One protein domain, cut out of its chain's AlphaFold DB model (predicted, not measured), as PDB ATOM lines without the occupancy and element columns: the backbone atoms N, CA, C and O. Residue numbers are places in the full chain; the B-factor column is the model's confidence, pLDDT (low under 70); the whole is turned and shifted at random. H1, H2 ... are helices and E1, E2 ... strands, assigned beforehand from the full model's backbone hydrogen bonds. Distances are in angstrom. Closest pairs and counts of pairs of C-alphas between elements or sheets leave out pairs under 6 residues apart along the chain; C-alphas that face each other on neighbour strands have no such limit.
ATOM      1  N   PHE A   7      49.266 -50.475  49.277       86.68
ATOM      2  CA  PHE A   7      48.842 -50.238  50.658       86.68
ATOM      3  C   PHE A   7      49.996 -50.193  51.667       86.68
ATOM      4  O   PHE A   7      49.780 -49.724  52.783       86.68
ATOM      5  N   ASP A   8      51.201 -50.600  51.264       89.25
ATOM      6  CA  ASP A   8      52.411 -50.460  52.083       89.25
ATOM      7  C   ASP A   8      52.953 -49.020  52.061       89.25
ATOM      8  O   ASP A   8      53.790 -48.652  52.885       89.25
ATOM      9  N   LEU A   9      52.471 -48.184  51.132       87.36
ATOM     10  CA  LEU A   9      52.821 -46.769  51.065       87.36
ATOM     11  C   LEU A   9      52.018 -45.945  52.090       87.36
ATOM     12  O   LEU A   9      50.821 -46.206  52.271       87.36
ATOM     13  N   PRO A  10      52.626 -44.903  52.692       90.29
ATOM     14  CA  PRO A  10      51.920 -43.888  53.470       90.29
ATOM     15  C   PRO A  10      50.729 -43.292  52.713       90.29
ATOM     16  O   PRO A  10      50.758 -43.169  51.483       90.29
ATOM     17  N   LEU A  11      49.687 -42.901  53.452       86.12
ATOM     18  CA  LEU A  11      48.445 -42.385  52.874       86.12
ATOM     19  C   LEU A  11      48.711 -41.174  51.977       86.12
ATOM     20  O   LEU A  11      48.160 -41.094  50.888       86.12
ATOM     21  N   GLU A  12      49.593 -40.274  52.399       86.30
ATOM     22  CA  GLU A  12      49.962 -39.056  51.678       86.30
ATOM     23  C   GLU A  12      50.470 -39.378  50.266       86.30
ATOM     24  O   GLU A  12      50.001 -38.806  49.285       86.30
ATOM     25  N   ILE A  13      51.342 -40.385  50.147       87.43
ATOM     26  CA  ILE A  13      51.880 -40.834  48.858       87.43
ATOM     27  C   ILE A  13      50.787 -41.507  48.017       87.43
ATOM     28  O   ILE A  13      50.717 -41.289  46.808       87.43
ATOM     29  N   ARG A  14      49.898 -42.307  48.628       87.91
ATOM     30  CA  ARG A  14      48.765 -42.915  47.901       87.91
ATOM     31  C   ARG A  14      47.830 -41.856  47.328       87.91
ATOM     32  O   ARG A  14      47.396 -41.976  46.186       87.91
ATOM     33  N   LEU A  15      47.545 -40.822  48.112       84.47
ATOM     34  CA  LEU A  15      46.730 -39.682  47.717       84.47
ATOM     35  C   LEU A  15      47.351 -38.939  46.523       84.47
ATOM     36  O   LEU A  15      46.647 -38.676  45.544       84.47
ATOM     37  N   ASP A  16      48.662 -38.698  46.541       84.16
ATOM     38  CA  ASP A  16      49.379 -38.105  45.407       84.16
ATOM     39  C   ASP A  16      49.309 -38.993  44.153       84.16
ATOM     40  O   ASP A  16      49.007 -38.507  43.059       84.16
ATOM     41  N   ILE A  17      49.488 -40.311  44.307       83.85
ATOM     42  CA  ILE A  17      49.331 -41.282  43.212       83.85
ATOM     43  C   ILE A  17      47.912 -41.223  42.637       83.85
ATOM     44  O   ILE A  17      47.751 -41.184  41.419       83.85
ATOM     45  N   PHE A  18      46.872 -41.179  43.473       82.24
ATOM     46  CA  PHE A  18      45.494 -41.038  42.997       82.24
ATOM     47  C   PHE A  18      45.295 -39.729  42.231       82.24
ATOM     48  O   PHE A  18      44.675 -39.734  41.168       82.24
ATOM     49  N   GLY A  19      45.856 -38.623  42.725       77.13
ATOM     50  CA  GLY A  19      45.831 -37.334  42.036       77.13
ATOM     51  C   GLY A  19      46.438 -37.409  40.635       77.13
ATOM     52  O   GLY A  19      45.826 -36.929  39.682       77.13
ATOM     53  N   LEU A  20      47.589 -38.071  40.498       79.37
ATOM     54  CA  LEU A  20      48.271 -38.273  39.217       79.37
ATOM     55  C   LEU A  20      47.500 -39.213  38.280       79.37
ATOM     56  O   LEU A  20      47.343 -38.917  37.099       79.37
ATOM     57  N   VAL A  21      47.004 -40.338  38.799       77.18
ATOM     58  CA  VAL A  21      46.342 -41.380  37.998       77.18
ATOM     59  C   VAL A  21      44.976 -40.931  37.492       77.18
ATOM     60  O   VAL A  21      44.605 -41.227  36.357       77.18
ATOM     61  N   PHE A  22      44.197 -40.245  38.329       75.21
ATOM     62  CA  PHE A  22      42.862 -39.798  37.945       75.21
ATOM     63  C   PHE A  22      42.856 -38.421  37.284       75.21
ATOM     64  O   PHE A  22      41.918 -38.116  36.543       75.21
ATOM     65  N   GLY A  23      43.882 -37.610  37.551       76.34
ATOM     66  CA  GLY A  23      44.056 -36.287  36.976       76.34
ATOM     67  C   GLY A  23      42.875 -35.352  37.237       76.34
ATOM     68  O   GLY A  23      42.181 -35.422  38.257       76.34
ATOM     69  N   GLN A  24      42.648 -34.458  36.279       77.45
ATOM     70  CA  GLN A  24      41.500 -33.558  36.257       77.45
ATOM     71  C   GLN A  24      40.359 -34.152  35.436       77.45
ATOM     72  O   GLN A  24      40.507 -35.134  34.712       77.45
ATOM     73  N   GLY A  25      39.163 -33.613  35.608       76.29
ATOM     74  CA  GLY A  25      37.994 -34.143  34.928       76.29
ATOM     75  C   GLY A  25      36.797 -33.239  35.070       76.29
ATOM     76  O   GLY A  25      36.777 -32.300  35.867       76.29
ATOM     77  N   LYS A  26      35.799 -33.546  34.256       79.64
ATOM     78  CA  LYS A  26      34.552 -32.808  34.173       79.64
ATOM     79  C   LYS A  26      33.403 -33.794  34.236       79.64
ATOM     80  O   LYS A  26      33.447 -34.847  33.594       79.64
ATOM     81  N   VAL A  27      32.399 -33.424  35.009       80.41
ATOM     82  CA  VAL A  27      31.158 -34.166  35.171       80.41
ATOM     83  C   VAL A  27      30.021 -33.217  34.872       80.41
ATOM     84  O   VAL A  27      30.056 -32.072  35.323       80.41
ATOM     85  N   VAL A  28      29.038 -33.684  34.117       82.71
ATOM     86  CA  VAL A  28      27.797 -32.956  33.898       82.71
ATOM     87  C   VAL A  28      26.716 -33.586  34.764       82.71
ATOM     88  O   VAL A  28      26.589 -34.807  34.831       82.71
ATOM     89  N   ILE A  29      26.004 -32.739  35.494       82.58
ATOM     90  CA  ILE A  29      24.881 -33.108  36.341       82.58
ATOM     91  C   ILE A  29      23.652 -32.441  35.745       82.58
ATOM     92  O   ILE A  29      23.559 -31.216  35.753       82.58
ATOM     93  N   GLU A  30      22.714 -33.234  35.249       81.33
ATOM     94  CA  GLU A  30      21.432 -32.708  34.790       81.33
ATOM     95  C   GLU A  30      20.410 -32.780  35.923       81.33
ATOM     96  O   GLU A  30      20.145 -33.847  36.493       81.33
ATOM     97  N   SER A  31      19.858 -31.616  36.267       74.08
ATOM     98  CA  SER A  31      18.743 -31.502  37.198       74.08
ATOM     99  C   SER A  31      17.433 -31.726  36.441       74.08
ATOM    100  O   SER A  31      17.213 -31.061  35.424       74.08
ATOM    101  N   PRO A  32      16.532 -32.600  36.923       69.23
ATOM    102  CA  PRO A  32      15.222 -32.745  36.308       69.23
ATOM    103  C   PRO A  32      14.446 -31.419  36.366       69.23
ATOM    104  O   PRO A  32      14.559 -30.671  37.338       69.23
ATOM    105  N   ALA A  33      13.668 -31.131  35.319       61.80
ATOM    106  CA  ALA A  33      12.913 -29.880  35.187       61.80
ATOM    107  C   ALA A  33      11.851 -29.694  36.289       61.80
ATOM    108  O   ALA A  33      11.579 -28.566  36.695       61.80
ATOM    109  N   ASP A  34      11.311 -30.806  36.796       60.60
ATOM    110  CA  ASP A  34      10.271 -30.851  37.835       60.60
ATOM    111  C   ASP A  34      10.851 -31.029  39.248       60.60
ATOM    112  O   ASP A  34      10.183 -31.541  40.149       60.60
ATOM    113  N   ASP A  35      12.123 -30.684  39.461       60.00
ATOM    114  CA  ASP A  35      12.722 -30.840  40.777       60.00
ATOM    115  C   ASP A  35      12.294 -29.735  41.755       60.00
ATOM    116  O   ASP A  35      12.814 -28.617  41.761       60.00
ATOM    117  N   ASP A  36      11.380 -30.095  42.655       63.65
ATOM    118  CA  ASP A  36      10.927 -29.257  43.767       63.65
ATOM    119  C   ASP A  36      12.023 -28.990  44.819       63.65
ATOM    120  O   ASP A  36      11.830 -28.182  45.735       63.65
ATOM    121  N   SER A  37      13.193 -29.644  44.731       65.91
ATOM    122  CA  SER A  37      14.252 -29.507  45.738       65.91
ATOM    123  C   SER A  37      14.775 -28.070  45.877       65.91
ATOM    124  O   SER A  37      15.293 -27.711  46.938       65.91
ATOM    125  N   CYS A  38      14.650 -27.224  44.849       78.50
ATOM    126  CA  CYS A  38      15.254 -25.885  44.825       78.50
ATOM    127  C   CYS A  38      16.763 -25.897  45.179       78.50
ATOM    128  O   CYS A  38      17.290 -24.888  45.661       78.50
ATOM    129  N   ALA A  39      17.450 -27.033  45.003       84.99
ATOM    130  CA  ALA A  39      18.864 -27.203  45.304       84.99
ATOM    131  C   ALA A  39      19.719 -27.009  44.044       84.99
ATOM    132  O   ALA A  39      19.310 -27.372  42.944       84.99
ATOM    133  N   LEU A  40      20.927 -26.457  44.201       84.09
ATOM    134  CA  LEU A  40      21.913 -26.404  43.117       84.09
ATOM    135  C   LEU A  40      22.316 -27.811  42.679       84.09
ATOM    136  O   LEU A  40      22.549 -28.035  41.502       84.09
ATOM    137  N   ILE A  41      22.420 -28.753  43.614       83.12
ATOM    138  CA  ILE A  41      22.807 -30.137  43.337       83.12
ATOM    139  C   ILE A  41      21.764 -31.059  43.959       83.12
ATOM    140  O   ILE A  41      21.892 -31.418  45.134       83.12
ATOM    141  N   PRO A  42      20.744 -31.449  43.185       80.30
ATOM    142  CA  PRO A  42      19.739 -32.381  43.656       80.30
ATOM    143  C   PRO A  42      20.295 -33.778  43.904       80.30
ATOM    144  O   PRO A  42      21.147 -34.289  43.173       80.30
ATOM    145  N   ARG A  43      19.724 -34.472  44.880       80.99
ATOM    146  CA  ARG A  43      20.145 -35.797  45.328       80.99
ATOM    147  C   ARG A  43      19.892 -36.843  44.258       80.99
ATOM    148  O   ARG A  43      20.591 -37.852  44.209       80.99
ATOM    149  N   ARG A  44      18.865 -36.611  43.441       74.96
ATOM    150  CA  ARG A  44      18.432 -37.485  42.347       74.96
ATOM    151  C   ARG A  44      18.976 -37.054  40.984       74.96
ATOM    152  O   ARG A  44      18.549 -37.616  39.983       74.96
ATOM    153  N   ALA A  45      19.879 -36.076  40.934       75.47
ATOM    154  CA  ALA A  45      20.426 -35.615  39.670       75.47
ATOM    155  C   ALA A  45      21.259 -36.711  38.981       75.47
ATOM    156  O   ALA A  45      21.932 -37.517  39.635       75.47
ATOM    157  N   HIS A  46      21.195 -36.750  37.652       73.80
ATOM    158  CA  HIS A  46      21.870 -37.771  36.856       73.80
ATOM    159  C   HIS A  46      23.281 -37.325  36.471       73.80
ATOM    160  O   HIS A  46      23.505 -36.175  36.106       73.80
ATOM    161  N   PHE A  47      24.236 -38.257  36.563       72.09
ATOM    162  CA  PHE A  47      25.644 -38.020  36.255       72.09
ATOM    163  C   PHE A  47      25.963 -38.464  34.837       72.09
ATOM    164  O   PHE A  47      26.025 -39.665  34.562       72.09
ATOM    165  N   GLU A  48      26.285 -37.504  33.982       67.96
ATOM    166  CA  GLU A  48      26.944 -37.764  32.714       67.96
ATOM    167  C   GLU A  48      28.451 -37.530  32.859       67.96
ATOM    168  O   GLU A  48      28.956 -36.412  33.008       67.96
ATOM    169  N   ASN A  49      29.208 -38.627  32.842       62.92
ATOM    170  CA  ASN A  49      30.663 -38.565  32.834       62.92
ATOM    171  C   ASN A  49      31.153 -38.459  31.389       62.92
ATOM    172  O   ASN A  49      31.237 -39.465  30.690       62.92
ATOM    173  N   HIS A  50      31.542 -37.261  30.956       57.98
ATOM    174  CA  HIS A  50      32.145 -37.076  29.629       57.98
ATOM    175  C   HIS A  50      33.650 -37.383  29.587       57.98
ATOM    176  O   HIS A  50      34.242 -37.387  28.511       57.98
ATOM    177  N   SER A  51      34.291 -37.625  30.736       56.48
ATOM    178  CA  SER A  51      35.716 -37.976  30.793       56.48
ATOM    179  C   SER A  51      35.917 -39.461  31.083       56.48
ATOM    180  O   SER A  51      35.368 -40.011  32.041       56.48
ATOM    181  N   SER A  52      36.762 -40.108  30.278       54.69
ATOM    182  CA  SER A  52      37.260 -41.459  30.525       54.69
ATOM    183  C   SER A  52      38.308 -41.431  31.637       54.69
ATOM    184  O   SER A  52      39.494 -41.665  31.409       54.69
ATOM    185  N   ARG A  53      37.906 -41.112  32.868       60.54
ATOM    186  CA  ARG A  53      38.773 -41.419  34.009       60.54
ATOM    187  C   ARG A  53      38.860 -42.929  34.143       60.54
ATOM    188  O   ARG A  53      37.892 -43.628  33.840       60.54
ATOM    189  N   SER A  54      39.997 -43.437  34.618       57.52
ATOM    190  CA  SER A  54      40.156 -44.864  34.906       57.52
ATOM    191  C   SER A  54      39.227 -45.278  36.056       57.52
ATOM    192  O   SER A  54      39.627 -45.429  37.204       57.52
ATOM    193  N   ALA A  55      37.940 -45.464  35.757       58.55
ATOM    194  CA  ALA A  55      36.944 -45.948  36.703       58.55
ATOM    195  C   ALA A  55      37.220 -47.408  37.098       58.55
ATOM    196  O   ALA A  55      36.630 -47.910  38.053       58.55
ATOM    197  N   GLN A  56      38.126 -48.086  36.382       57.39
ATOM    198  CA  GLN A  56      38.550 -49.450  36.672       57.39
ATOM    199  C   GLN A  56      39.116 -49.565  38.091       57.39
ATOM    200  O   GLN A  56      38.662 -50.430  38.834       57.39
ATOM    201  N   LEU A  57      39.993 -48.646  38.520       56.05
ATOM    202  CA  LEU A  57      40.558 -48.668  39.880       56.05
ATOM    203  C   LEU A  57      39.493 -48.504  40.974       56.05
ATOM    204  O   LEU A  57      39.602 -49.088  42.049       56.05
ATOM    205  N   LEU A  58      38.434 -47.751  40.683       61.56
ATOM    206  CA  LEU A  58      37.351 -47.490  41.629       61.56
ATOM    207  C   LEU A  58      36.372 -48.657  41.751       61.56
ATOM    208  O   LEU A  58      35.752 -48.827  42.798       61.56
ATOM    209  N   ARG A  59      36.237 -49.469  40.698       61.39
ATOM    210  CA  ARG A  59      35.350 -50.640  40.687       61.39
ATOM    211  C   ARG A  59      35.939 -51.839  41.424       61.39
ATOM    212  O   ARG A  59      35.176 -52.677  41.891       61.39
ATOM    213  N   VAL A  60      37.265 -51.933  41.530       63.53
ATOM    214  CA  VAL A  60      37.935 -53.152  42.017       63.53
ATOM    215  C   VAL A  60      38.186 -53.179  43.523       63.53
ATOM    216  O   VAL A  60      38.283 -54.261  44.093       63.53
ATOM    217  N   ASN A  61      38.302 -52.026  44.192       77.03
ATOM    218  CA  ASN A  61      38.682 -51.991  45.605       77.03
ATOM    219  C   ASN A  61      37.974 -50.863  46.375       77.03
ATOM    220  O   ASN A  61      38.155 -49.677  46.094       77.03
ATOM    221  N   LYS A  62      37.195 -51.242  47.398       80.65
ATOM    222  CA  LYS A  62      36.423 -50.312  48.241       80.65
ATOM    223  C   LYS A  62      37.314 -49.328  49.008       80.65
ATOM    224  O   LYS A  62      36.925 -48.176  49.166       80.65
ATOM    225  N   THR A  63      38.486 -49.762  49.468       82.77
ATOM    226  CA  THR A  63      39.435 -48.913  50.200       82.77
ATOM    227  C   THR A  63      40.008 -47.837  49.285       82.77
ATOM    228  O   THR A  63      39.934 -46.660  49.626       82.77
ATOM    229  N   ILE A  64      40.457 -48.212  48.078       80.02
ATOM    230  CA  ILE A  64      40.922 -47.248  47.062       80.02
ATOM    231  C   ILE A  64      39.811 -46.251  46.732       80.02
ATOM    232  O   ILE A  64      40.052 -45.050  46.704       80.02
ATOM    233  N   LEU A  65      38.578 -46.726  46.532       76.78
ATOM    234  CA  LEU A  65      37.437 -45.851  46.268       76.78
ATOM    235  C   LEU A  65      37.206 -44.832  47.395       76.78
ATOM    236  O   LEU A  65      36.877 -43.685  47.106       76.78
ATOM    237  N   LEU A  66      37.330 -45.230  48.662       81.39
ATOM    238  CA  LEU A  66      37.132 -44.324  49.796       81.39
ATOM    239  C   LEU A  66      38.267 -43.300  49.924       81.39
ATOM    240  O   LEU A  66      37.976 -42.122  50.115       81.39
ATOM    241  N   GLU A  67      39.524 -43.721  49.768       84.03
ATOM    242  CA  GLU A  67      40.690 -42.830  49.848       84.03
ATOM    243  C   GLU A  67      40.774 -41.867  48.656       84.03
ATOM    244  O   GLU A  67      41.068 -40.686  48.827       84.03
ATOM    245  N   ALA A  68      40.467 -42.338  47.444       79.76
ATOM    246  CA  ALA A  68      40.571 -41.537  46.229       79.76
ATOM    247  C   ALA A  68      39.408 -40.553  46.043       79.76
ATOM    248  O   ALA A  68      39.567 -39.540  45.362       79.76
ATOM    249  N   ARG A  69      38.226 -40.826  46.611       78.59
ATOM    250  CA  ARG A  69      37.004 -40.034  46.371       78.59
ATOM    251  C   ARG A  69      37.155 -38.533  46.657       78.59
ATOM    252  O   ARG A  69      36.748 -37.751  45.796       78.59
ATOM    253  N   PRO A  70      37.727 -38.092  47.794       76.69
ATOM    254  CA  PRO A  70      37.908 -36.668  48.060       76.69
ATOM    255  C   PRO A  70      38.800 -35.989  47.017       76.69
ATOM    256  O   PRO A  70      38.513 -34.867  46.614       76.69
ATOM    257  N   ILE A  71      39.846 -36.675  46.550       78.70
ATOM    258  CA  ILE A  71      40.787 -36.159  45.544       78.70
ATOM    259  C   ILE A  71      40.130 -36.093  44.177       78.70
ATOM    260  O   ILE A  71      40.198 -35.070  43.501       78.70
ATOM    261  N   LEU A  72      39.437 -37.168  43.804       79.63
ATOM    262  CA  LEU A  72      38.669 -37.249  42.574       79.63
ATOM    263  C   LEU A  72      37.729 -36.060  42.447       79.63
ATOM    264  O   LEU A  72      37.786 -35.348  41.450       79.63
ATOM    265  N   TYR A  73      36.888 -35.825  43.451       80.61
ATOM    266  CA  TYR A  73      35.906 -34.746  43.415       80.61
ATOM    267  C   TYR A  73      36.541 -33.364  43.568       80.61
ATOM    268  O   TYR A  73      36.158 -32.453  42.841       80.61
ATOM    269  N   ALA A  74      37.573 -33.215  44.402       81.12
ATOM    270  CA  ALA A  74      38.313 -31.960  44.503       81.12
ATOM    271  C   ALA A  74      38.939 -31.533  43.164       81.12
ATOM    272  O   ALA A  74      38.980 -30.339  42.882       81.12
ATOM    273  N   ASN A  75      39.371 -32.489  42.337       82.13
ATOM    274  CA  ASN A  75      39.957 -32.252  41.013       82.13
ATOM    275  C   ASN A  75      38.922 -32.344  39.875       82.13
ATOM    276  O   ASN A  75      39.285 -32.494  38.706       82.13
ATOM    277  N   THR A  76      37.628 -32.333  40.200       82.64
ATOM    278  CA  THR A  76      36.540 -32.375  39.218       82.64
ATOM    279  C   THR A  76      35.841 -31.034  39.146       82.64
ATOM    280  O   THR A  76      35.442 -30.484  40.170       82.64
ATOM    281  N   VAL A  77      35.639 -30.548  37.924       87.15
ATOM    282  CA  VAL A  77      34.691 -29.468  37.664       87.15
ATOM    283  C   VAL A  77      33.312 -30.088  37.490       87.15
ATOM    284  O   VAL A  77      33.074 -30.845  36.546       87.15
ATOM    285  N   PHE A  78      32.414 -29.784  38.419       87.94
ATOM    286  CA  PHE A  78      31.021 -30.200  38.345       87.94
ATOM    287  C   PHE A  78      30.249 -29.155  37.556       87.94
ATOM    288  O   PHE A  78      30.238 -27.989  37.932       87.94
ATOM    289  N   HIS A  79      29.638 -29.561  36.452       89.72
ATOM    290  CA  HIS A  79      28.805 -28.703  35.628       89.72
ATOM    291  C   HIS A  79      27.347 -29.093  35.828       89.72
ATOM    292  O   HIS A  79      26.902 -30.098  35.287       89.72
ATOM    293  N   VAL A  80      26.620 -28.327  36.630       89.17
ATOM    294  CA  VAL A  80      25.196 -28.556  36.877       89.17
ATOM    295  C   VAL A  80      24.395 -27.780  35.845       89.17
ATOM    296  O   VAL A  80      24.576 -26.569  35.729       89.17
ATOM    297  N   MET A  81      23.512 -28.462  35.123       88.33
ATOM    298  CA  MET A  81      22.617 -27.868  34.136       88.33
ATOM    299  C   MET A  81      21.166 -28.018  34.590       88.33
ATOM    300  O   MET A  81      20.696 -29.126  34.858       88.33
ATOM    301  N   ASN A  82      20.462 -26.892  34.647       86.72
ATOM    302  CA  ASN A  82      19.050 -26.819  34.984       86.72
ATOM    303  C   ASN A  82      18.294 -26.227  33.794       86.72
ATOM    304  O   ASN A  82      18.602 -25.119  33.347       86.72
ATOM    305  N   HIS A  83      17.270 -26.946  33.338       84.44
ATOM    306  CA  HIS A  83      16.339 -26.494  32.312       84.44
ATOM    307  C   HIS A  83      14.951 -26.330  32.926       84.44
ATOM    308  O   HIS A  83      14.413 -27.278  33.491       84.44
ATOM    309  N   ALA A  84      14.369 -25.137  32.832       82.55
ATOM    310  CA  ALA A  84      13.042 -24.870  33.387       82.55
ATOM    311  C   ALA A  84      12.289 -23.839  32.547       82.55
ATOM    312  O   ALA A  84      12.874 -22.859  32.110       82.55
ATOM    313  N   PHE A  85      10.974 -23.988  32.389       80.81
ATOM    314  CA  PHE A  85      10.158 -22.970  31.714       80.81
ATOM    315  C   PHE A  85      10.247 -21.616  32.446       80.81
ATOM    316  O   PHE A  85      10.705 -20.611  31.904       80.81
ATOM    317  N   ALA A  86       9.892 -21.612  33.732       82.79
ATOM    318  CA  ALA A  86       9.979 -20.441  34.595       82.79
ATOM    319  C   ALA A  86      11.018 -20.689  35.701       82.79
ATOM    320  O   ALA A  86      10.680 -21.144  36.800       82.79
ATOM    321  N   GLY A  87      12.285 -20.433  35.371       83.57
ATOM    322  CA  GLY A  87      13.446 -20.756  36.196       83.57
ATOM    323  C   GLY A  87      13.507 -19.930  37.478       83.57
ATOM    324  O   GLY A  87      13.234 -18.732  37.470       83.57
ATOM    325  N   LYS A  88      13.886 -20.565  38.590       86.45
ATOM    326  CA  LYS A  88      14.176 -19.908  39.874       86.45
ATOM    327  C   LYS A  88      15.649 -20.135  40.212       86.45
ATOM    328  O   LYS A  88      16.162 -21.230  39.991       86.45
ATOM    329  N   LEU A  89      16.318 -19.119  40.762       88.21
ATOM    330  CA  LEU A  89      17.651 -19.306  41.340       88.21
ATOM    331  C   LEU A  89      17.531 -20.241  42.566       88.21
ATOM    332  O   LEU A  89      16.679 -19.988  43.423       88.21
ATOM    333  N   PRO A  90      18.331 -21.316  42.667       89.01
ATOM    334  CA  PRO A  90      18.232 -22.276  43.759       89.01
ATOM    335  C   PRO A  90      18.478 -21.637  45.119       89.01
ATOM    336  O   PRO A  90      19.411 -20.853  45.292       89.01
ATOM    337  N   THR A  91      17.671 -22.018  46.098       88.11
ATOM    338  CA  THR A  91      17.748 -21.492  47.464       88.11
ATOM    339  C   THR A  91      18.624 -22.349  48.369       88.11
ATOM    340  O   THR A  91      19.003 -21.909  49.450       88.11
ATOM    341  N   ARG A  92      18.990 -23.559  47.930       87.95
ATOM    342  CA  ARG A  92      19.862 -24.496  48.653       87.95
ATOM    343  C   ARG A  92      21.035 -24.929  47.782       87.95
ATOM    344  O   ARG A  92      20.947 -24.915  46.560       87.95
ATOM    345  N   ILE A  93      22.132 -25.352  48.406       85.95
ATOM    346  CA  ILE A  93      23.304 -25.878  47.680       85.95
ATOM    347  C   ILE A  93      23.074 -27.335  47.285       85.95
ATOM    348  O   ILE A  93      23.292 -27.733  46.148       85.95
ATOM    349  N   THR A  94      22.623 -28.139  48.235       85.50
ATOM    350  CA  THR A  94      22.432 -29.578  48.084       85.50
ATOM    351  C   THR A  94      21.301 -30.013  49.006       85.50
ATOM    352  O   THR A  94      21.058 -29.400  50.045       85.50
ATOM    353  N   ASP A  95      20.610 -31.078  48.641       82.03
ATOM    354  CA  ASP A  95      19.605 -31.802  49.430       82.03
ATOM    355  C   ASP A  95      20.160 -33.165  49.913       82.03
ATOM    356  O   ASP A  95      19.424 -34.126  50.159       82.03
ATOM    357  N   GLY A  96      21.488 -33.251  50.062       78.43
ATOM    358  CA  GLY A  96      22.191 -34.432  50.565       78.43
ATOM    359  C   GLY A  96      22.855 -35.275  49.477       78.43
ATOM    360  O   GLY A  96      23.036 -36.483  49.652       78.43
ATOM    361  N   HIS A  97      23.223 -34.664  48.349       80.08
ATOM    362  CA  HIS A  97      23.980 -35.341  47.307       80.08
ATOM    363  C   HIS A  97      25.377 -35.784  47.805       80.08
ATOM    364  O   HIS A  97      26.124 -35.004  48.395       80.08
ATOM    365  N   LEU A  98      25.771 -37.034  47.520       74.98
ATOM    366  CA  LEU A  98      26.969 -37.682  48.087       74.98
ATOM    367  C   LEU A  98      28.306 -37.016  47.717       74.98
ATOM    368  O   LEU A  98      29.305 -37.221  48.408       74.98
ATOM    369  N   CYS A  99      28.357 -36.275  46.609       77.28
ATOM    370  CA  CYS A  99      29.574 -35.583  46.181       77.28
ATOM    371  C   CYS A  99      29.697 -34.161  46.736       77.28
ATOM    372  O   CYS A  99      30.817 -33.656  46.764       77.28
ATOM    373  N   ALA A 100      28.594 -33.546  47.186       82.02
ATOM    374  CA  ALA A 100      28.533 -32.122  47.527       82.02
ATOM    375  C   ALA A 100      29.652 -31.667  48.490       82.02
ATOM    376  O   ALA A 100      30.399 -30.758  48.113       82.02
ATOM    377  N   PRO A 101      29.945 -32.395  49.594       81.64
ATOM    378  CA  PRO A 101      30.970 -31.972  50.555       81.64
ATOM    379  C   PRO A 101      32.397 -31.888  49.996       81.64
ATOM    380  O   PRO A 101      33.285 -31.322  50.638       81.64
ATOM    381  N   TYR A 102      32.649 -32.502  48.837       82.96
ATOM    382  CA  TYR A 102      33.968 -32.591  48.213       82.96
ATOM    383  C   TYR A 102      34.119 -31.675  46.995       82.96
ATOM    384  O   TYR A 102      35.194 -31.636  46.390       82.96
ATOM    385  N   ILE A 103      33.061 -30.956  46.612       85.68
ATOM    386  CA  ILE A 103      33.089 -30.062  45.460       85.68
ATOM    387  C   ILE A 103      33.977 -28.868  45.776       85.68
ATOM    388  O   ILE A 103      33.814 -28.187  46.787       85.68
ATOM    389  N   LYS A 104      34.928 -28.609  44.880       88.76
ATOM    390  CA  LYS A 104      35.757 -27.398  44.913       88.76
ATOM    391  C   LYS A 104      35.547 -26.502  43.702       88.76
ATOM    392  O   LYS A 104      35.828 -25.311  43.800       88.76
ATOM    393  N   HIS A 105      35.082 -27.057  42.591       90.66
ATOM    394  CA  HIS A 105      34.918 -26.343  41.335       90.66
ATOM    395  C   HIS A 105      33.522 -26.625  40.792       90.66
ATOM    396  O   HIS A 105      33.221 -27.760  40.416       90.66
ATOM    397  N   LEU A 106      32.677 -25.599  40.776       92.13
ATOM    398  CA  LEU A 106      31.295 -25.701  40.325       92.13
ATOM    399  C   LEU A 106      31.056 -24.729  39.171       92.13
ATOM    400  O   LEU A 106      31.396 -23.554  39.261       92.13
ATOM    401  N   VAL A 107      30.453 -25.221  38.100       93.12
ATOM    402  CA  VAL A 107      29.827 -24.410  37.059       93.12
ATOM    403  C   VAL A 107      28.343 -24.710  37.146       93.12
ATOM    404  O   VAL A 107      27.936 -25.861  37.021       93.12
ATOM    405  N   TRP A 108      27.538 -23.696  37.387       92.44
ATOM    406  CA  TRP A 108      26.095 -23.817  37.428       92.44
ATOM    407  C   TRP A 108      25.498 -23.095  36.228       92.44
ATOM    408  O   TRP A 108      25.775 -21.917  36.014       92.44
ATOM    409  N   GLN A 109      24.699 -23.809  35.444       92.67
ATOM    410  CA  GLN A 109      24.032 -23.310  34.256       92.67
ATOM    411  C   GLN A 109      22.518 -23.413  34.422       92.67
ATOM    412  O   GLN A 109      21.974 -24.501  34.582       92.67
ATOM    413  N   LEU A 110      21.844 -22.270  34.350       91.29
ATOM    414  CA  LEU A 110      20.394 -22.161  34.312       91.29
ATOM    415  C   LEU A 110      19.961 -21.653  32.940       91.29
ATOM    416  O   LEU A 110      20.206 -20.494  32.599       91.29
ATOM    417  N   ASP A 111      19.281 -22.514  32.193       90.33
ATOM    418  CA  ASP A 111      18.599 -22.162  30.955       90.33
ATOM    419  C   ASP A 111      17.086 -22.182  31.206       90.33
ATOM    420  O   ASP A 111      16.509 -23.206  31.579       90.33
ATOM    421  N   CYS A 112      16.428 -21.041  31.009       89.92
ATOM    422  CA  CYS A 112      14.979 -20.937  31.141       89.92
ATOM    423  C   CYS A 112      14.331 -20.071  30.061       89.92
ATOM    424  O   CYS A 112      15.025 -19.393  29.306       89.92
ATOM    425  N   ASP A 113      13.001 -20.060  29.984       86.70
ATOM    426  CA  ASP A 113      12.293 -19.100  29.126       86.70
ATOM    427  C   ASP A 113      12.145 -17.759  29.854       86.70
ATOM    428  O   ASP A 113      12.429 -16.687  29.305       86.70
ATOM    429  N   LEU A 114      11.784 -17.827  31.139       87.64
ATOM    430  CA  LEU A 114      11.620 -16.683  32.029       87.64
ATOM    431  C   LEU A 114      12.313 -16.923  33.374       87.64
ATOM    432  O   LEU A 114      12.056 -17.929  34.035       87.64
ATOM    433  N   LEU A 115      13.110 -15.955  33.833       90.18
ATOM    434  CA  LEU A 115      13.638 -15.959  35.197       90.18
ATOM    435  C   LEU A 115      12.602 -15.370  36.170       90.18
ATOM    436  O   LEU A 115      12.212 -14.205  36.048       90.18
ATOM    437  N   LYS A 116      12.170 -16.170  37.147       88.69
ATOM    438  CA  LYS A 116      11.322 -15.736  38.265       88.69
ATOM    439  C   LYS A 116      12.094 -14.823  39.212       88.69
ATOM    440  O   LYS A 116      13.312 -14.912  39.317       88.69
ATOM    441  N   HIS A 117      11.356 -13.992  39.944       87.94
ATOM    442  CA  HIS A 117      11.945 -13.125  40.955       87.94
ATOM    443  C   HIS A 117      12.658 -13.935  42.044       87.94
ATOM    444  O   HIS A 117      12.144 -14.942  42.541       87.94
ATOM    445  N   PHE A 118      13.841 -13.461  42.396       85.62
ATOM    446  CA  PHE A 118      14.698 -13.992  43.436       85.62
ATOM    447  C   PHE A 118      14.588 -13.133  44.698       85.62
ATOM    448  O   PHE A 118      14.700 -11.913  44.622       85.62
ATOM    449  N   TYR A 119      14.401 -13.785  45.846       87.01
ATOM    450  CA  TYR A 119      14.421 -13.148  47.158       87.01
ATOM    451  C   TYR A 119      15.642 -13.660  47.936       87.01
ATOM    452  O   TYR A 119      15.712 -14.863  48.201       87.01
ATOM    453  N   PRO A 120      16.593 -12.791  48.321       83.79
ATOM    454  CA  PRO A 120      17.764 -13.186  49.112       83.79
ATOM    455  C   PRO A 120      17.409 -13.850  50.446       83.79
ATOM    456  O   PRO A 120      18.136 -14.722  50.912       83.79
ATOM    457  N   GLU A 121      16.268 -13.471  51.021       86.73
ATOM    458  CA  GLU A 121      15.724 -13.994  52.280       86.73
ATOM    459  C   GLU A 121      15.441 -15.507  52.217       86.73
ATOM    460  O   GLU A 121      15.512 -16.203  53.229       86.73
ATOM    461  N   ASP A 122      15.131 -16.032  51.023       86.85
ATOM    462  CA  ASP A 122      14.823 -17.451  50.815       86.85
ATOM    463  C   ASP A 122      16.085 -18.332  50.862       86.85
ATOM    464  O   ASP A 122      15.980 -19.562  50.857       86.85
ATOM    465  N   LEU A 123      17.284 -17.736  50.846       87.84
ATOM    466  CA  LEU A 123      18.535 -18.477  50.752       87.84
ATOM    467  C   LEU A 123      18.851 -19.242  52.039       87.84
ATOM    468  O   LEU A 123      19.041 -18.682  53.114       87.84
ATOM    469  N   GLN A 124      19.020 -20.550  51.887       87.68
ATOM    470  CA  GLN A 124      19.389 -21.499  52.933       87.68
ATOM    471  C   GLN A 124      20.718 -22.169  52.570       87.68
ATOM    472  O   GLN A 124      20.832 -23.392  52.468       87.68
ATOM    473  N   PHE A 125      21.733 -21.349  52.305       86.77
ATOM    474  CA  PHE A 125      23.067 -21.836  51.976       86.77
ATOM    475  C   PHE A 125      23.859 -22.189  53.227       86.77
ATOM    476  O   PHE A 125      24.016 -21.365  54.130       86.77
ATOM    477  N   ASP A 126      24.448 -23.385  53.236       83.86
ATOM    478  CA  ASP A 126      25.522 -23.700  54.168       83.86
ATOM    479  C   ASP A 126      26.793 -22.958  53.731       83.86
ATOM    480  O   ASP A 126      27.580 -23.410  52.894       83.86
ATOM    481  N   LEU A 127      26.990 -21.771  54.305       81.61
ATOM    482  CA  LEU A 127      28.150 -20.928  54.020       81.61
ATOM    483  C   LEU A 127      29.477 -21.624  54.374       81.61
ATOM    484  O   LEU A 127      30.511 -21.262  53.814       81.61
ATOM    485  N   GLY A 128      29.466 -22.612  55.278       82.78
ATOM    486  CA  GLY A 128      30.643 -23.398  55.645       82.78
ATOM    487  C   GLY A 128      31.092 -24.354  54.538       82.78
ATOM    488  O   GLY A 128      32.294 -24.577  54.372       82.78
ATOM    489  N   GLU A 129      30.150 -24.877  53.752       83.79
ATOM    490  CA  GLU A 129      30.437 -25.687  52.564       83.79
ATOM    491  C   GLU A 129      30.993 -24.809  51.434       83.79
ATOM    492  O   GLU A 129      32.077 -25.081  50.909       83.79
ATOM    493  N   VAL A 130      30.324 -23.687  51.142       87.26
ATOM    494  CA  VAL A 130      30.743 -22.727  50.100       87.26
ATOM    495  C   VAL A 130      32.124 -22.137  50.382       87.26
ATOM    496  O   VAL A 130      32.915 -21.926  49.465       87.26
ATOM    497  N   ALA A 131      32.463 -21.910  51.653       86.80
ATOM    498  CA  ALA A 131      33.772 -21.406  52.064       86.80
ATOM    499  C   ALA A 131      34.947 -22.278  51.571       86.80
ATOM    500  O   ALA A 131      36.068 -21.784  51.416       86.80
ATOM    501  N   ARG A 132      34.706 -23.570  51.303       85.97
ATOM    502  CA  ARG A 132      35.719 -24.523  50.819       85.97
ATOM    503  C   ARG A 132      35.878 -24.506  49.299       85.97
ATOM    504  O   ARG A 132      36.869 -25.038  48.788       85.97
ATOM    505  N   TRP A 133      34.948 -23.890  48.571       89.64
ATOM    506  CA  TRP A 133      34.988 -23.833  47.115       89.64
ATOM    507  C   TRP A 133      36.154 -22.978  46.621       89.64
ATOM    508  O   TRP A 133      36.536 -21.964  47.209       89.64
ATOM    509  N   SER A 134      36.762 -23.417  45.527       88.77
ATOM    510  CA  SER A 134      37.909 -22.784  44.871       88.77
ATOM    511  C   SER A 134      37.519 -21.984  43.644       88.77
ATOM    512  O   SER A 134      38.077 -20.898  43.456       88.77
ATOM    513  N   SER A 135      36.525 -22.462  42.899       91.26
ATOM    514  CA  SER A 135      35.868 -21.700  41.846       91.26
ATOM    515  C   SER A 135      34.363 -21.958  41.818       91.26
ATOM    516  O   SER A 135      33.910 -23.080  42.061       91.26
ATOM    517  N   LEU A 136      33.608 -20.918  41.485       94.06
ATOM    518  CA  LEU A 136      32.196 -20.990  41.137       94.06
ATOM    519  C   LEU A 136      31.972 -20.173  39.867       94.06
ATOM    520  O   LEU A 136      32.380 -19.021  39.796       94.06
ATOM    521  N   GLU A 137      31.303 -20.745  38.880       94.84
ATOM    522  CA  GLU A 137      30.844 -20.023  37.701       94.84
ATOM    523  C   GLU A 137      29.329 -20.151  37.590       94.84
ATOM    524  O   GLU A 137      28.789 -21.248  37.688       94.84
ATOM    525  N   ILE A 138      28.644 -19.030  37.400       95.12
ATOM    526  CA  ILE A 138      27.193 -18.952  37.271       95.12
ATOM    527  C   ILE A 138      26.883 -18.503  35.851       95.12
ATOM    528  O   ILE A 138      27.248 -17.400  35.450       95.12
ATOM    529  N   ARG A 139      26.193 -19.355  35.101       94.45
ATOM    530  CA  ARG A 139      25.724 -19.107  33.741       94.45
ATOM    531  C   ARG A 139      24.210 -19.054  33.773       94.45
ATOM    532  O   ARG A 139      23.564 -20.049  34.073       94.45
ATOM    533  N   CYS A 140      23.638 -17.906  33.453       93.21
ATOM    534  CA  CYS A 140      22.195 -17.758  33.371       93.21
ATOM    535  C   CYS A 140      21.804 -17.275  31.980       93.21
ATOM    536  O   CYS A 140      22.346 -16.290  31.467       93.21
ATOM    537  N   ARG A 141      20.827 -17.955  31.391       91.30
ATOM    538  CA  ARG A 141      20.182 -17.573  30.144       91.30
ATOM    539  C   ARG A 141      18.678 -17.673  30.339       91.30
ATOM    540  O   ARG A 141      18.176 -18.722  30.728       91.30
ATOM    541  N   ALA A 142      17.973 -16.599  30.003       89.85
ATOM    542  CA  ALA A 142      16.538 -16.657  29.782       89.85
ATOM    543  C   ALA A 142      16.245 -16.366  28.306       89.85
ATOM    544  O   ALA A 142      16.831 -15.440  27.743       89.85
ATOM    545  N   GLU A 143      15.358 -17.115  27.656       86.98
ATOM    546  CA  GLU A 143      15.007 -16.848  26.254       86.98
ATOM    547  C   GLU A 143      14.340 -15.471  26.097       86.98
ATOM    548  O   GLU A 143      14.639 -14.747  25.148       86.98
ATOM    549  N   SER A 144      13.568 -15.034  27.099       85.63
ATOM    550  CA  SER A 144      13.060 -13.654  27.212       85.63
ATOM    551  C   SER A 144      14.156 -12.576  27.212       85.63
ATOM    552  O   SER A 144      13.886 -11.415  26.920       85.63
ATOM    553  N   TRP A 145      15.414 -12.922  27.500       88.74
ATOM    554  CA  TRP A 145      16.536 -11.980  27.437       88.74
ATOM    555  C   TRP A 145      17.196 -11.908  26.066       88.74
ATOM    556  O   TRP A 145      17.959 -10.973  25.817       88.74
ATOM    557  N   ARG A 146      16.930 -12.865  25.171       84.97
ATOM    558  CA  ARG A 146      17.593 -12.967  23.864       84.97
ATOM    559  C   ARG A 146      17.434 -11.695  23.038       84.97
ATOM    560  O   ARG A 146      18.386 -11.261  22.397       84.97
ATOM    561  N   ASN A 147      16.258 -11.078  23.107       82.46
ATOM    562  CA  ASN A 147      15.953  -9.854  22.377       82.46
ATOM    563  C   ASN A 147      16.279  -8.585  23.174       82.46
ATOM    564  O   ASN A 147      16.106  -7.498  22.651       82.46
ATOM    565  N   SER A 148      16.810  -8.658  24.394       81.71
ATOM    566  CA  SER A 148      16.996  -7.468  25.242       81.71
ATOM    567  C   SER A 148      17.916  -6.382  24.664       81.71
ATOM    568  O   SER A 148      17.802  -5.233  25.067       81.71
ATOM    569  N   PHE A 149      18.802  -6.678  23.708       79.47
ATOM    570  CA  PHE A 149      19.708  -5.668  23.132       79.47
ATOM    571  C   PHE A 149      19.104  -4.892  21.958       79.47
ATOM    572  O   PHE A 149      19.464  -3.737  21.738       79.47
ATOM    573  N   LEU A 150      18.182  -5.508  21.216       79.58
ATOM    574  CA  LEU A 150      17.585  -4.941  19.998       79.58
ATOM    575  C   LEU A 150      16.057  -4.840  20.065       79.58
ATOM    576  O   LEU A 150      15.448  -4.180  19.231       79.58
ATOM    577  N   GLY A 151      15.447  -5.477  21.054       81.11
ATOM    578  CA  GLY A 151      14.013  -5.626  21.222       81.11
ATOM    579  C   GLY A 151      13.384  -4.493  22.011       81.11
ATOM    580  O   GLY A 151      13.968  -3.412  22.197       81.11
ATOM    581  N   GLU A 152      12.165  -4.769  22.457       86.70
ATOM    582  CA  GLU A 152      11.288  -3.802  23.095       86.70
ATOM    583  C   GLU A 152      11.798  -3.379  24.478       86.70
ATOM    584  O   GLU A 152      12.676  -3.988  25.099       86.70
ATOM    585  N   TRP A 153      11.227  -2.288  24.982       83.97
ATOM    586  CA  TRP A 153      11.548  -1.769  26.308       83.97
ATOM    587  C   TRP A 153      11.309  -2.802  27.425       83.97
ATOM    588  O   TRP A 153      12.086  -2.874  28.378       83.97
ATOM    589  N   CYS A 154      10.269  -3.631  27.301       85.60
ATOM    590  CA  CYS A 154       9.951  -4.679  28.268       85.60
ATOM    591  C   CYS A 154      11.042  -5.769  28.340       85.60
ATOM    592  O   CYS A 154      11.452  -6.120  29.450       85.60
ATOM    593  N   ASP A 155      11.582  -6.222  27.203       85.08
ATOM    594  CA  ASP A 155      12.676  -7.206  27.132       85.08
ATOM    595  C   ASP A 155      13.957  -6.663  27.776       85.08
ATOM    596  O   ASP A 155      14.623  -7.341  28.566       85.08
ATOM    597  N   ARG A 156      14.279  -5.391  27.493       87.04
ATOM    598  CA  ARG A 156      15.400  -4.667  28.120       87.04
ATOM    599  C   ARG A 156      15.259  -4.645  29.637       87.04
ATOM    600  O   ARG A 156      16.195  -4.996  30.353       87.04
ATOM    601  N   GLN A 157      14.086  -4.262  30.141       88.86
ATOM    602  CA  GLN A 157      13.829  -4.225  31.580       88.86
ATOM    603  C   GLN A 157      13.860  -5.614  32.225       88.86
ATOM    604  O   GLN A 157      14.325  -5.751  33.359       88.86
ATOM    605  N   ALA A 158      13.356  -6.647  31.544       87.72
ATOM    606  CA  ALA A 158      13.415  -8.022  32.030       87.72
ATOM    607  C   ALA A 158      14.867  -8.495  32.182       87.72
ATOM    608  O   ALA A 158      15.225  -9.020  33.238       87.72
ATOM    609  N   PHE A 159      15.719  -8.223  31.190       90.36
ATOM    610  CA  PHE A 159      17.143  -8.545  31.257       90.36
ATOM    611  C   PHE A 159      17.877  -7.775  32.352       90.36
ATOM    612  O   PHE A 159      18.599  -8.381  33.136       90.36
ATOM    613  N   VAL A 160      17.673  -6.457  32.464       90.18
ATOM    614  CA  VAL A 160      18.327  -5.639  33.505       90.18
ATOM    615  C   VAL A 160      17.956  -6.131  34.905       90.18
ATOM    616  O   VAL A 160      18.834  -6.294  35.753       90.18
ATOM    617  N   ARG A 161      16.672  -6.431  35.146       91.27
ATOM    618  CA  ARG A 161      16.208  -6.989  36.427       91.27
ATOM    619  C   ARG A 161      16.773  -8.379  36.690       91.27
ATOM    620  O   ARG A 161      17.209  -8.649  37.804       91.27
ATOM    621  N   GLY A 162      16.774  -9.248  35.683       91.47
ATOM    622  CA  GLY A 162      17.338 -10.590  35.796       91.47
ATOM    623  C   GLY A 162      18.837 -10.565  36.085       91.47
ATOM    624  O   GLY A 162      19.312 -11.256  36.980       91.47
ATOM    625  N   LYS A 163      19.573  -9.681  35.409       91.12
ATOM    626  CA  LYS A 163      20.995  -9.442  35.656       91.12
ATOM    627  C   LYS A 163      21.274  -8.992  37.081       91.12
ATOM    628  O   LYS A 163      22.188  -9.528  37.702       91.12
ATOM    629  N   ALA A 164      20.502  -8.036  37.593       92.28
ATOM    630  CA  ALA A 164      20.644  -7.579  38.969       92.28
ATOM    631  C   ALA A 164      20.458  -8.736  39.967       92.28
ATOM    632  O   ALA A 164      21.297  -8.908  40.845       92.28
ATOM    633  N   GLN A 165      19.444  -9.585  39.764       93.03
ATOM    634  CA  GLN A 165      19.192 -10.756  40.616       93.03
ATOM    635  C   GLN A 165      20.337 -11.776  40.576       93.03
ATOM    636  O   GLN A 165      20.769 -12.261  41.616       93.03
ATOM    637  N   VAL A 166      20.864 -12.095  39.389       93.16
ATOM    638  CA  VAL A 166      21.980 -13.048  39.247       93.16
ATOM    639  C   VAL A 166      23.269 -12.493  39.871       93.16
ATOM    640  O   VAL A 166      24.029 -13.243  40.482       93.16
ATOM    641  N   LEU A 167      23.505 -11.181  39.763       92.53
ATOM    642  CA  LEU A 167      24.626 -10.509  40.425       92.53
ATOM    643  C   LEU A 167      24.494 -10.537  41.948       92.53
ATOM    644  O   LEU A 167      25.459 -10.878  42.627       92.53
ATOM    645  N   GLU A 168      23.318 -10.210  42.480       92.05
ATOM    646  CA  GLU A 168      23.033 -10.261  43.917       92.05
ATOM    647  C   GLU A 168      23.218 -11.681  44.465       92.05
ATOM    648  O   GLU A 168      23.925 -11.893  45.450       92.05
ATOM    649  N   TYR A 169      22.693 -12.679  43.755       93.12
ATOM    650  CA  TYR A 169      22.903 -14.088  44.065       93.12
ATOM    651  C   TYR A 169      24.396 -14.450  44.112       93.12
ATOM    652  O   TYR A 169      24.869 -15.038  45.085       93.12
ATOM    653  N   ALA A 170      25.177 -14.040  43.106       92.89
ATOM    654  CA  ALA A 170      26.618 -14.282  43.059       92.89
ATOM    655  C   ALA A 170      27.391 -13.578  44.190       92.89
ATOM    656  O   ALA A 170      28.388 -14.114  44.681       92.89
ATOM    657  N   GLN A 171      26.942 -12.402  44.637       91.29
ATOM    658  CA  GLN A 171      27.549 -11.692  45.766       91.29
ATOM    659  C   GLN A 171      27.428 -12.484  47.073       91.29
ATOM    660  O   GLN A 171      28.375 -12.502  47.862       91.29
ATOM    661  N   VAL A 172      26.330 -13.217  47.282       90.49
ATOM    662  CA  VAL A 172      26.190 -14.094  48.457       90.49
ATOM    663  C   VAL A 172      27.287 -15.164  48.470       90.49
ATOM    664  O   VAL A 172      27.976 -15.335  49.482       90.49
ATOM    665  N   PHE A 173      27.533 -15.824  47.332       91.40
ATOM    666  CA  PHE A 173      28.631 -16.788  47.207       91.40
ATOM    667  C   PHE A 173      29.999 -16.130  47.365       91.40
ATOM    668  O   PHE A 173      30.865 -16.682  48.043       91.40
ATOM    669  N   HIS A 174      30.203 -14.937  46.803       90.70
ATOM    670  CA  HIS A 174      31.448 -14.185  46.967       90.70
ATOM    671  C   HIS A 174      31.790 -13.962  48.440       90.70
ATOM    672  O   HIS A 174      32.904 -14.267  48.874       90.70
ATOM    673  N   HIS A 175      30.826 -13.480  49.224       88.84
ATOM    674  CA  HIS A 175      31.005 -13.256  50.653       88.84
ATOM    675  C   HIS A 175      31.271 -14.559  51.411       88.84
ATOM    676  O   HIS A 175      32.173 -14.600  52.251       88.84
ATOM    677  N   ALA A 176      30.543 -15.629  51.088       88.19
ATOM    678  CA  ALA A 176      30.723 -16.943  51.698       88.19
ATOM    679  C   ALA A 176      32.123 -17.521  51.424       88.19
ATOM    680  O   ALA A 176      32.843 -17.885  52.356       88.19
ATOM    681  N   MET A 177      32.556 -17.519  50.160       88.61
ATOM    682  CA  MET A 177      33.876 -18.011  49.762       88.61
ATOM    683  C   MET A 177      35.004 -17.176  50.393       88.61
ATOM    684  O   MET A 177      36.048 -17.723  50.749       88.61
ATOM    685  N   ARG A 178      34.813 -15.855  50.569       84.75
ATOM    686  CA  ARG A 178      35.826 -14.976  51.185       84.75
ATOM    687  C   ARG A 178      36.043 -15.268  52.664       84.75
ATOM    688  O   ARG A 178      37.170 -15.146  53.124       84.75
ATOM    689  N   ARG A 179      35.008 -15.667  53.412       80.31
ATOM    690  CA  ARG A 179      35.145 -15.982  54.849       80.31
ATOM    691  C   ARG A 179      36.102 -17.147  55.108       80.31
ATOM    692  O   ARG A 179      36.791 -17.146  56.120       80.31
ATOM    693  N   GLY A 180      36.165 -18.116  54.195       68.80
ATOM    694  CA  GLY A 180      37.034 -19.288  54.328       68.80
ATOM    695  C   GLY A 180      38.491 -19.070  53.926       68.80
ATOM    696  O   GLY A 180      39.309 -19.969  54.119       68.80
ATOM    697  N   LYS A 181      38.838 -17.926  53.316       67.75
ATOM    698  CA  LYS A 181      40.126 -17.751  52.633       67.75
ATOM    699  C   LYS A 181      40.767 -16.409  52.964       67.75
ATOM    700  O   LYS A 181      40.173 -15.359  52.773       67.75
ATOM    701  N   ALA A 182      42.048 -16.442  53.334       59.94
ATOM    702  CA  ALA A 182      42.866 -15.234  53.489       59.94
ATOM    703  C   ALA A 182      43.129 -14.498  52.152       59.94
ATOM    704  O   ALA A 182      43.593 -13.362  52.145       59.94
ATOM    705  N   GLY A 183      42.861 -15.147  51.011       64.30
ATOM    706  CA  GLY A 183      43.107 -14.604  49.675       64.30
ATOM    707  C   GLY A 183      41.986 -13.707  49.141       64.30
ATOM    708  O   GLY A 183      40.832 -13.780  49.565       64.30
ATOM    709  N   ARG A 184      42.317 -12.886  48.136       71.37
ATOM    710  CA  ARG A 184      41.313 -12.132  47.373       71.37
ATOM    711  C   ARG A 184      40.541 -13.085  46.465       71.37
ATOM    712  O   ARG A 184      41.138 -13.826  45.682       71.37
ATOM    713  N   ILE A 185      39.220 -13.037  46.569       79.10
ATOM    714  CA  ILE A 185      38.306 -13.665  45.617       79.10
ATOM    715  C   ILE A 185      37.786 -12.557  44.720       79.10
ATOM    716  O   ILE A 185      37.301 -11.541  45.221       79.10
ATOM    717  N   ALA A 186      37.926 -12.739  43.414       84.15
ATOM    718  CA  ALA A 186      37.376 -11.821  42.430       84.15
ATOM    719  C   ALA A 186      36.008 -12.336  41.979       84.15
ATOM    720  O   ALA A 186      35.871 -13.529  41.712       84.15
ATOM    721  N   LEU A 187      35.029 -11.435  41.912       86.74
ATOM    722  CA  LEU A 187      33.788 -11.629  41.170       86.74
ATOM    723  C   LEU A 187      33.976 -10.932  39.820       86.74
ATOM    724  O   LEU A 187      34.178  -9.718  39.780       86.74
ATOM    725  N   VAL A 188      33.967 -11.703  38.739       87.42
ATOM    726  CA  VAL A 188      34.210 -11.234  37.372       87.42
ATOM    727  C   VAL A 188      32.968 -11.506  36.539       87.42
ATOM    728  O   VAL A 188      32.457 -12.621  36.534       87.42
ATOM    729  N   GLU A 189      32.483 -10.493  35.832       89.03
ATOM    730  CA  GLU A 189      31.415 -10.646  34.847       89.03
ATOM    731  C   GLU A 189      32.038 -10.832  33.463       89.03
ATOM    732  O   GLU A 189      32.712  -9.927  32.966       89.03
ATOM    733  N   ASP A 190      31.785 -11.970  32.824       89.29
ATOM    734  CA  ASP A 190      32.089 -12.134  31.407       89.29
ATOM    735  C   ASP A 190      30.977 -11.480  30.576       89.29
ATOM    736  O   ASP A 190      29.804 -11.869  30.596       89.29
ATOM    737  N   ARG A 191      31.379 -10.437  29.846       86.83
ATOM    738  CA  ARG A 191      30.494  -9.605  29.032       86.83
ATOM    739  C   ARG A 191      30.388 -10.059  27.576       86.83
ATOM    740  O   ARG A 191      29.568  -9.511  26.838       86.83
ATOM    741  N   SER A 192      31.172 -11.056  27.162       87.21
ATOM    742  CA  SER A 192      31.287 -11.508  25.770       87.21
ATOM    743  C   SER A 192      29.965 -12.026  25.194       87.21
ATOM    744  O   SER A 192      29.690 -11.859  24.007       87.21
ATOM    745  N   GLN A 193      29.116 -12.622  26.039       84.66
ATOM    746  CA  GLN A 193      27.833 -13.205  25.635       84.66
ATOM    747  C   GLN A 193      26.618 -12.351  26.025       84.66
ATOM    748  O   GLN A 193      25.486 -12.785  25.790       84.66
ATOM    749  N   LEU A 194      26.818 -11.135  26.558       81.73
ATOM    750  CA  LEU A 194      25.705 -10.269  26.965       81.73
ATOM    751  C   LEU A 194      24.751 -10.025  25.798       81.73
ATOM    752  O   LEU A 194      23.564 -10.277  25.948       81.73
ATOM    753  N   GLY A 195      25.270  -9.686  24.612       80.91
ATOM    754  CA  GLY A 195      24.470  -9.450  23.401       80.91
ATOM    755  C   GLY A 195      23.601 -10.631  22.941       80.91
ATOM    756  O   GLY A 195      22.753 -10.460  22.072       80.91
ATOM    757  N   ARG A 196      23.788 -11.826  23.516       83.76
ATOM    758  CA  ARG A 196      22.966 -13.024  23.276       83.76
ATOM    759  C   ARG A 196      21.966 -13.307  24.403       83.76
ATOM    760  O   ARG A 196      21.405 -14.400  24.447       83.76
ATOM    761  N   GLY A 197      21.781 -12.369  25.332       83.85
ATOM    762  CA  GLY A 197      20.928 -12.545  26.506       83.85
ATOM    763  C   GLY A 197      21.488 -13.557  27.506       83.85
ATOM    764  O   GLY A 197      20.717 -14.250  28.167       83.85
ATOM    765  N   ARG A 198      22.819 -13.698  27.595       89.49
ATOM    766  CA  ARG A 198      23.483 -14.610  28.538       89.49
ATOM    767  C   ARG A 198      24.333 -13.838  29.529       89.49
ATOM    768  O   ARG A 198      25.026 -12.894  29.157       89.49
ATOM    769  N   ILE A 199      24.296 -14.281  30.777       91.82
ATOM    770  CA  ILE A 199      25.048 -13.700  31.885       91.82
ATOM    771  C   ILE A 199      25.972 -14.776  32.422       91.82
ATOM    772  O   ILE A 199      25.516 -15.871  32.748       91.82
ATOM    773  N   ILE A 200      27.259 -14.459  32.497       93.85
ATOM    774  CA  ILE A 200      28.283 -15.365  33.004       93.85
ATOM    775  C   ILE A 200      29.044 -14.625  34.101       93.85
ATOM    776  O   ILE A 200      29.621 -13.564  33.866       93.85
ATOM    777  N   LEU A 201      29.012 -15.169  35.315       94.84
ATOM    778  CA  LEU A 201      29.712 -14.634  36.477       94.84
ATOM    779  C   LEU A 201      30.695 -15.675  36.998       94.84
ATOM    780  O   LEU A 201      30.296 -16.781  37.345       94.84
ATOM    781  N   GLY A 202      31.968 -15.313  37.077       92.95
ATOM    782  CA  GLY A 202      33.036 -16.144  37.617       92.95
ATOM    783  C   GLY A 202      33.486 -15.666  38.994       92.95
ATOM    784  O   GLY A 202      33.725 -14.479  39.215       92.95
ATOM    785  N   LEU A 203      33.648 -16.604  39.917       92.02
ATOM    786  CA  LEU A 203      34.167 -16.420  41.264       92.02
ATOM    787  C   LEU A 203      35.369 -17.329  41.439       92.02
ATOM    788  O   LEU A 203      35.219 -18.543  41.544       92.02
ATOM    789  N   ASN A 204      36.563 -16.748  41.505       88.41
ATOM    790  CA  ASN A 204      37.797 -17.517  41.624       88.41
ATOM    791  C   ASN A 204      38.598 -17.067  42.839       88.41
ATOM    792  O   ASN A 204      38.890 -15.881  43.019       88.41
ATOM    793  N   SER A 205      38.994 -18.030  43.673       79.19
ATOM    794  CA  SER A 205      40.051 -17.786  44.651       79.19
ATOM    795  C   SER A 205      41.394 -17.782  43.921       79.19
ATOM    796  O   SER A 205      41.708 -18.728  43.206       79.19
ATOM    797  N   SER A 206      42.162 -16.705  44.075       57.34
ATOM    798  CA  SER A 206      43.373 -16.339  43.312       57.34
ATOM    799  C   SER A 206      44.605 -17.256  43.488       57.34
ATOM    800  O   SER A 206      45.743 -16.801  43.518       57.34
TER     801      SER A 206
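What this domain is: This is residues 7 to 206 of the 225 residues of an uncharacterized protein of Fonsecaea pedrosoi CBS 271.37 (UniProt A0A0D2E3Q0). A twisted sheet of seven strands forms a wall; the long helix H5 packs over one face beside the small strand pair E2 and E5, and the other face is bare. Past one end of the strands, H1, H2 and H3 gather as a small head. The 200 printed residues hold five named helices and nine named strands, in the order H1 E1 E2 E3 H2 H3 E4 E5 E6 H4 E7 H5 E8 E9. The sheet, E3 E1 E4 E6 E7 E9 E8, is mixed, and so is the class. The whole is compact, radius of gyration of the C-alphas 18.5 A, yet elongated, spanning 68 by 36 by 31 A.

How they stand to each other: Start at H1, residues 11 to 22; it touches residues 67 to 72 of H3, residues 62 to 74, closest at the C-alphas of Phe 18 and Ala 68, 5.9 A. H2, residues 55 to 60, touches H3 only at the corner, C-alphas 58 and 65 being closest at 4.9 A. Look next at E1, residues 25 to 31: it is antiparallel to edge strand E3, residues 46 to 49 (N 48 to O 28, 2.8 A), and parallel to E4, residues 76 to 87 (N 29 to O 79, 2.8 A). E2, residues 39 to 41, is parallel to E5, residues 92 to 94 (N 40 to O 92, 2.8 A). E4 is parallel to E6, residues 105 to 115 (N 80 to O 107, 2.8 A), and E6 to E7, residues 135 to 142 (N 108 to O 137, 2.8 A). E6, H4, residues 127 to 130, and E7 form a strand-helix-strand unit, two parallel neighbour strands with a helix between, its crossover right-handed. E7 is antiparallel to E9, residues 198 to 205 (N 138 to O 201, 2.8 A), which forms a hairpin with edge strand E8, residues 185 to 190 (N 188 to O 202, 2.8 A). E7, H5, residues 153 to 179, and E8 form a split unit, E9 between its strands, its crossover right-handed. H3 and H5 on one face of the sheet give two layers. H5 comes closest to E9 at C-alphas 174 and 203, 6.7 A, and its residues 173 to 177 touch H4, C-alphas 127 and 176 being closest at 5.3 A. Every O i to N i+4 pair is within hydrogen-bond range in H1 and H2, 7 of 9 in H3 and 22 of 23 in H5; H4 is too short for one.

Where its parts are: Find C-alpha 11 at (48.445, -42.385, 52.874), where H1 begins its 16.1 A. E4 is 26.0 A long and bends by 101 degrees at residue 84; E6, 24.5 A, bends by 97 degrees at residue 112. H5 runs 39.7 A from C-alpha 153 at (11.548, -1.769, 26.308). E9, 23.3 A, ends at C-alpha 205, (40.051, -17.786, 44.651).

The domain as a whole: The C-alphas farthest apart, of Asp 8 and Glu 152, are 68.6 A apart. The printed part has no cut, and E6 to H4 is its long link. Confidence is under 70 at residues 32 to 37, 48 to 60, 180 to 183 and 206.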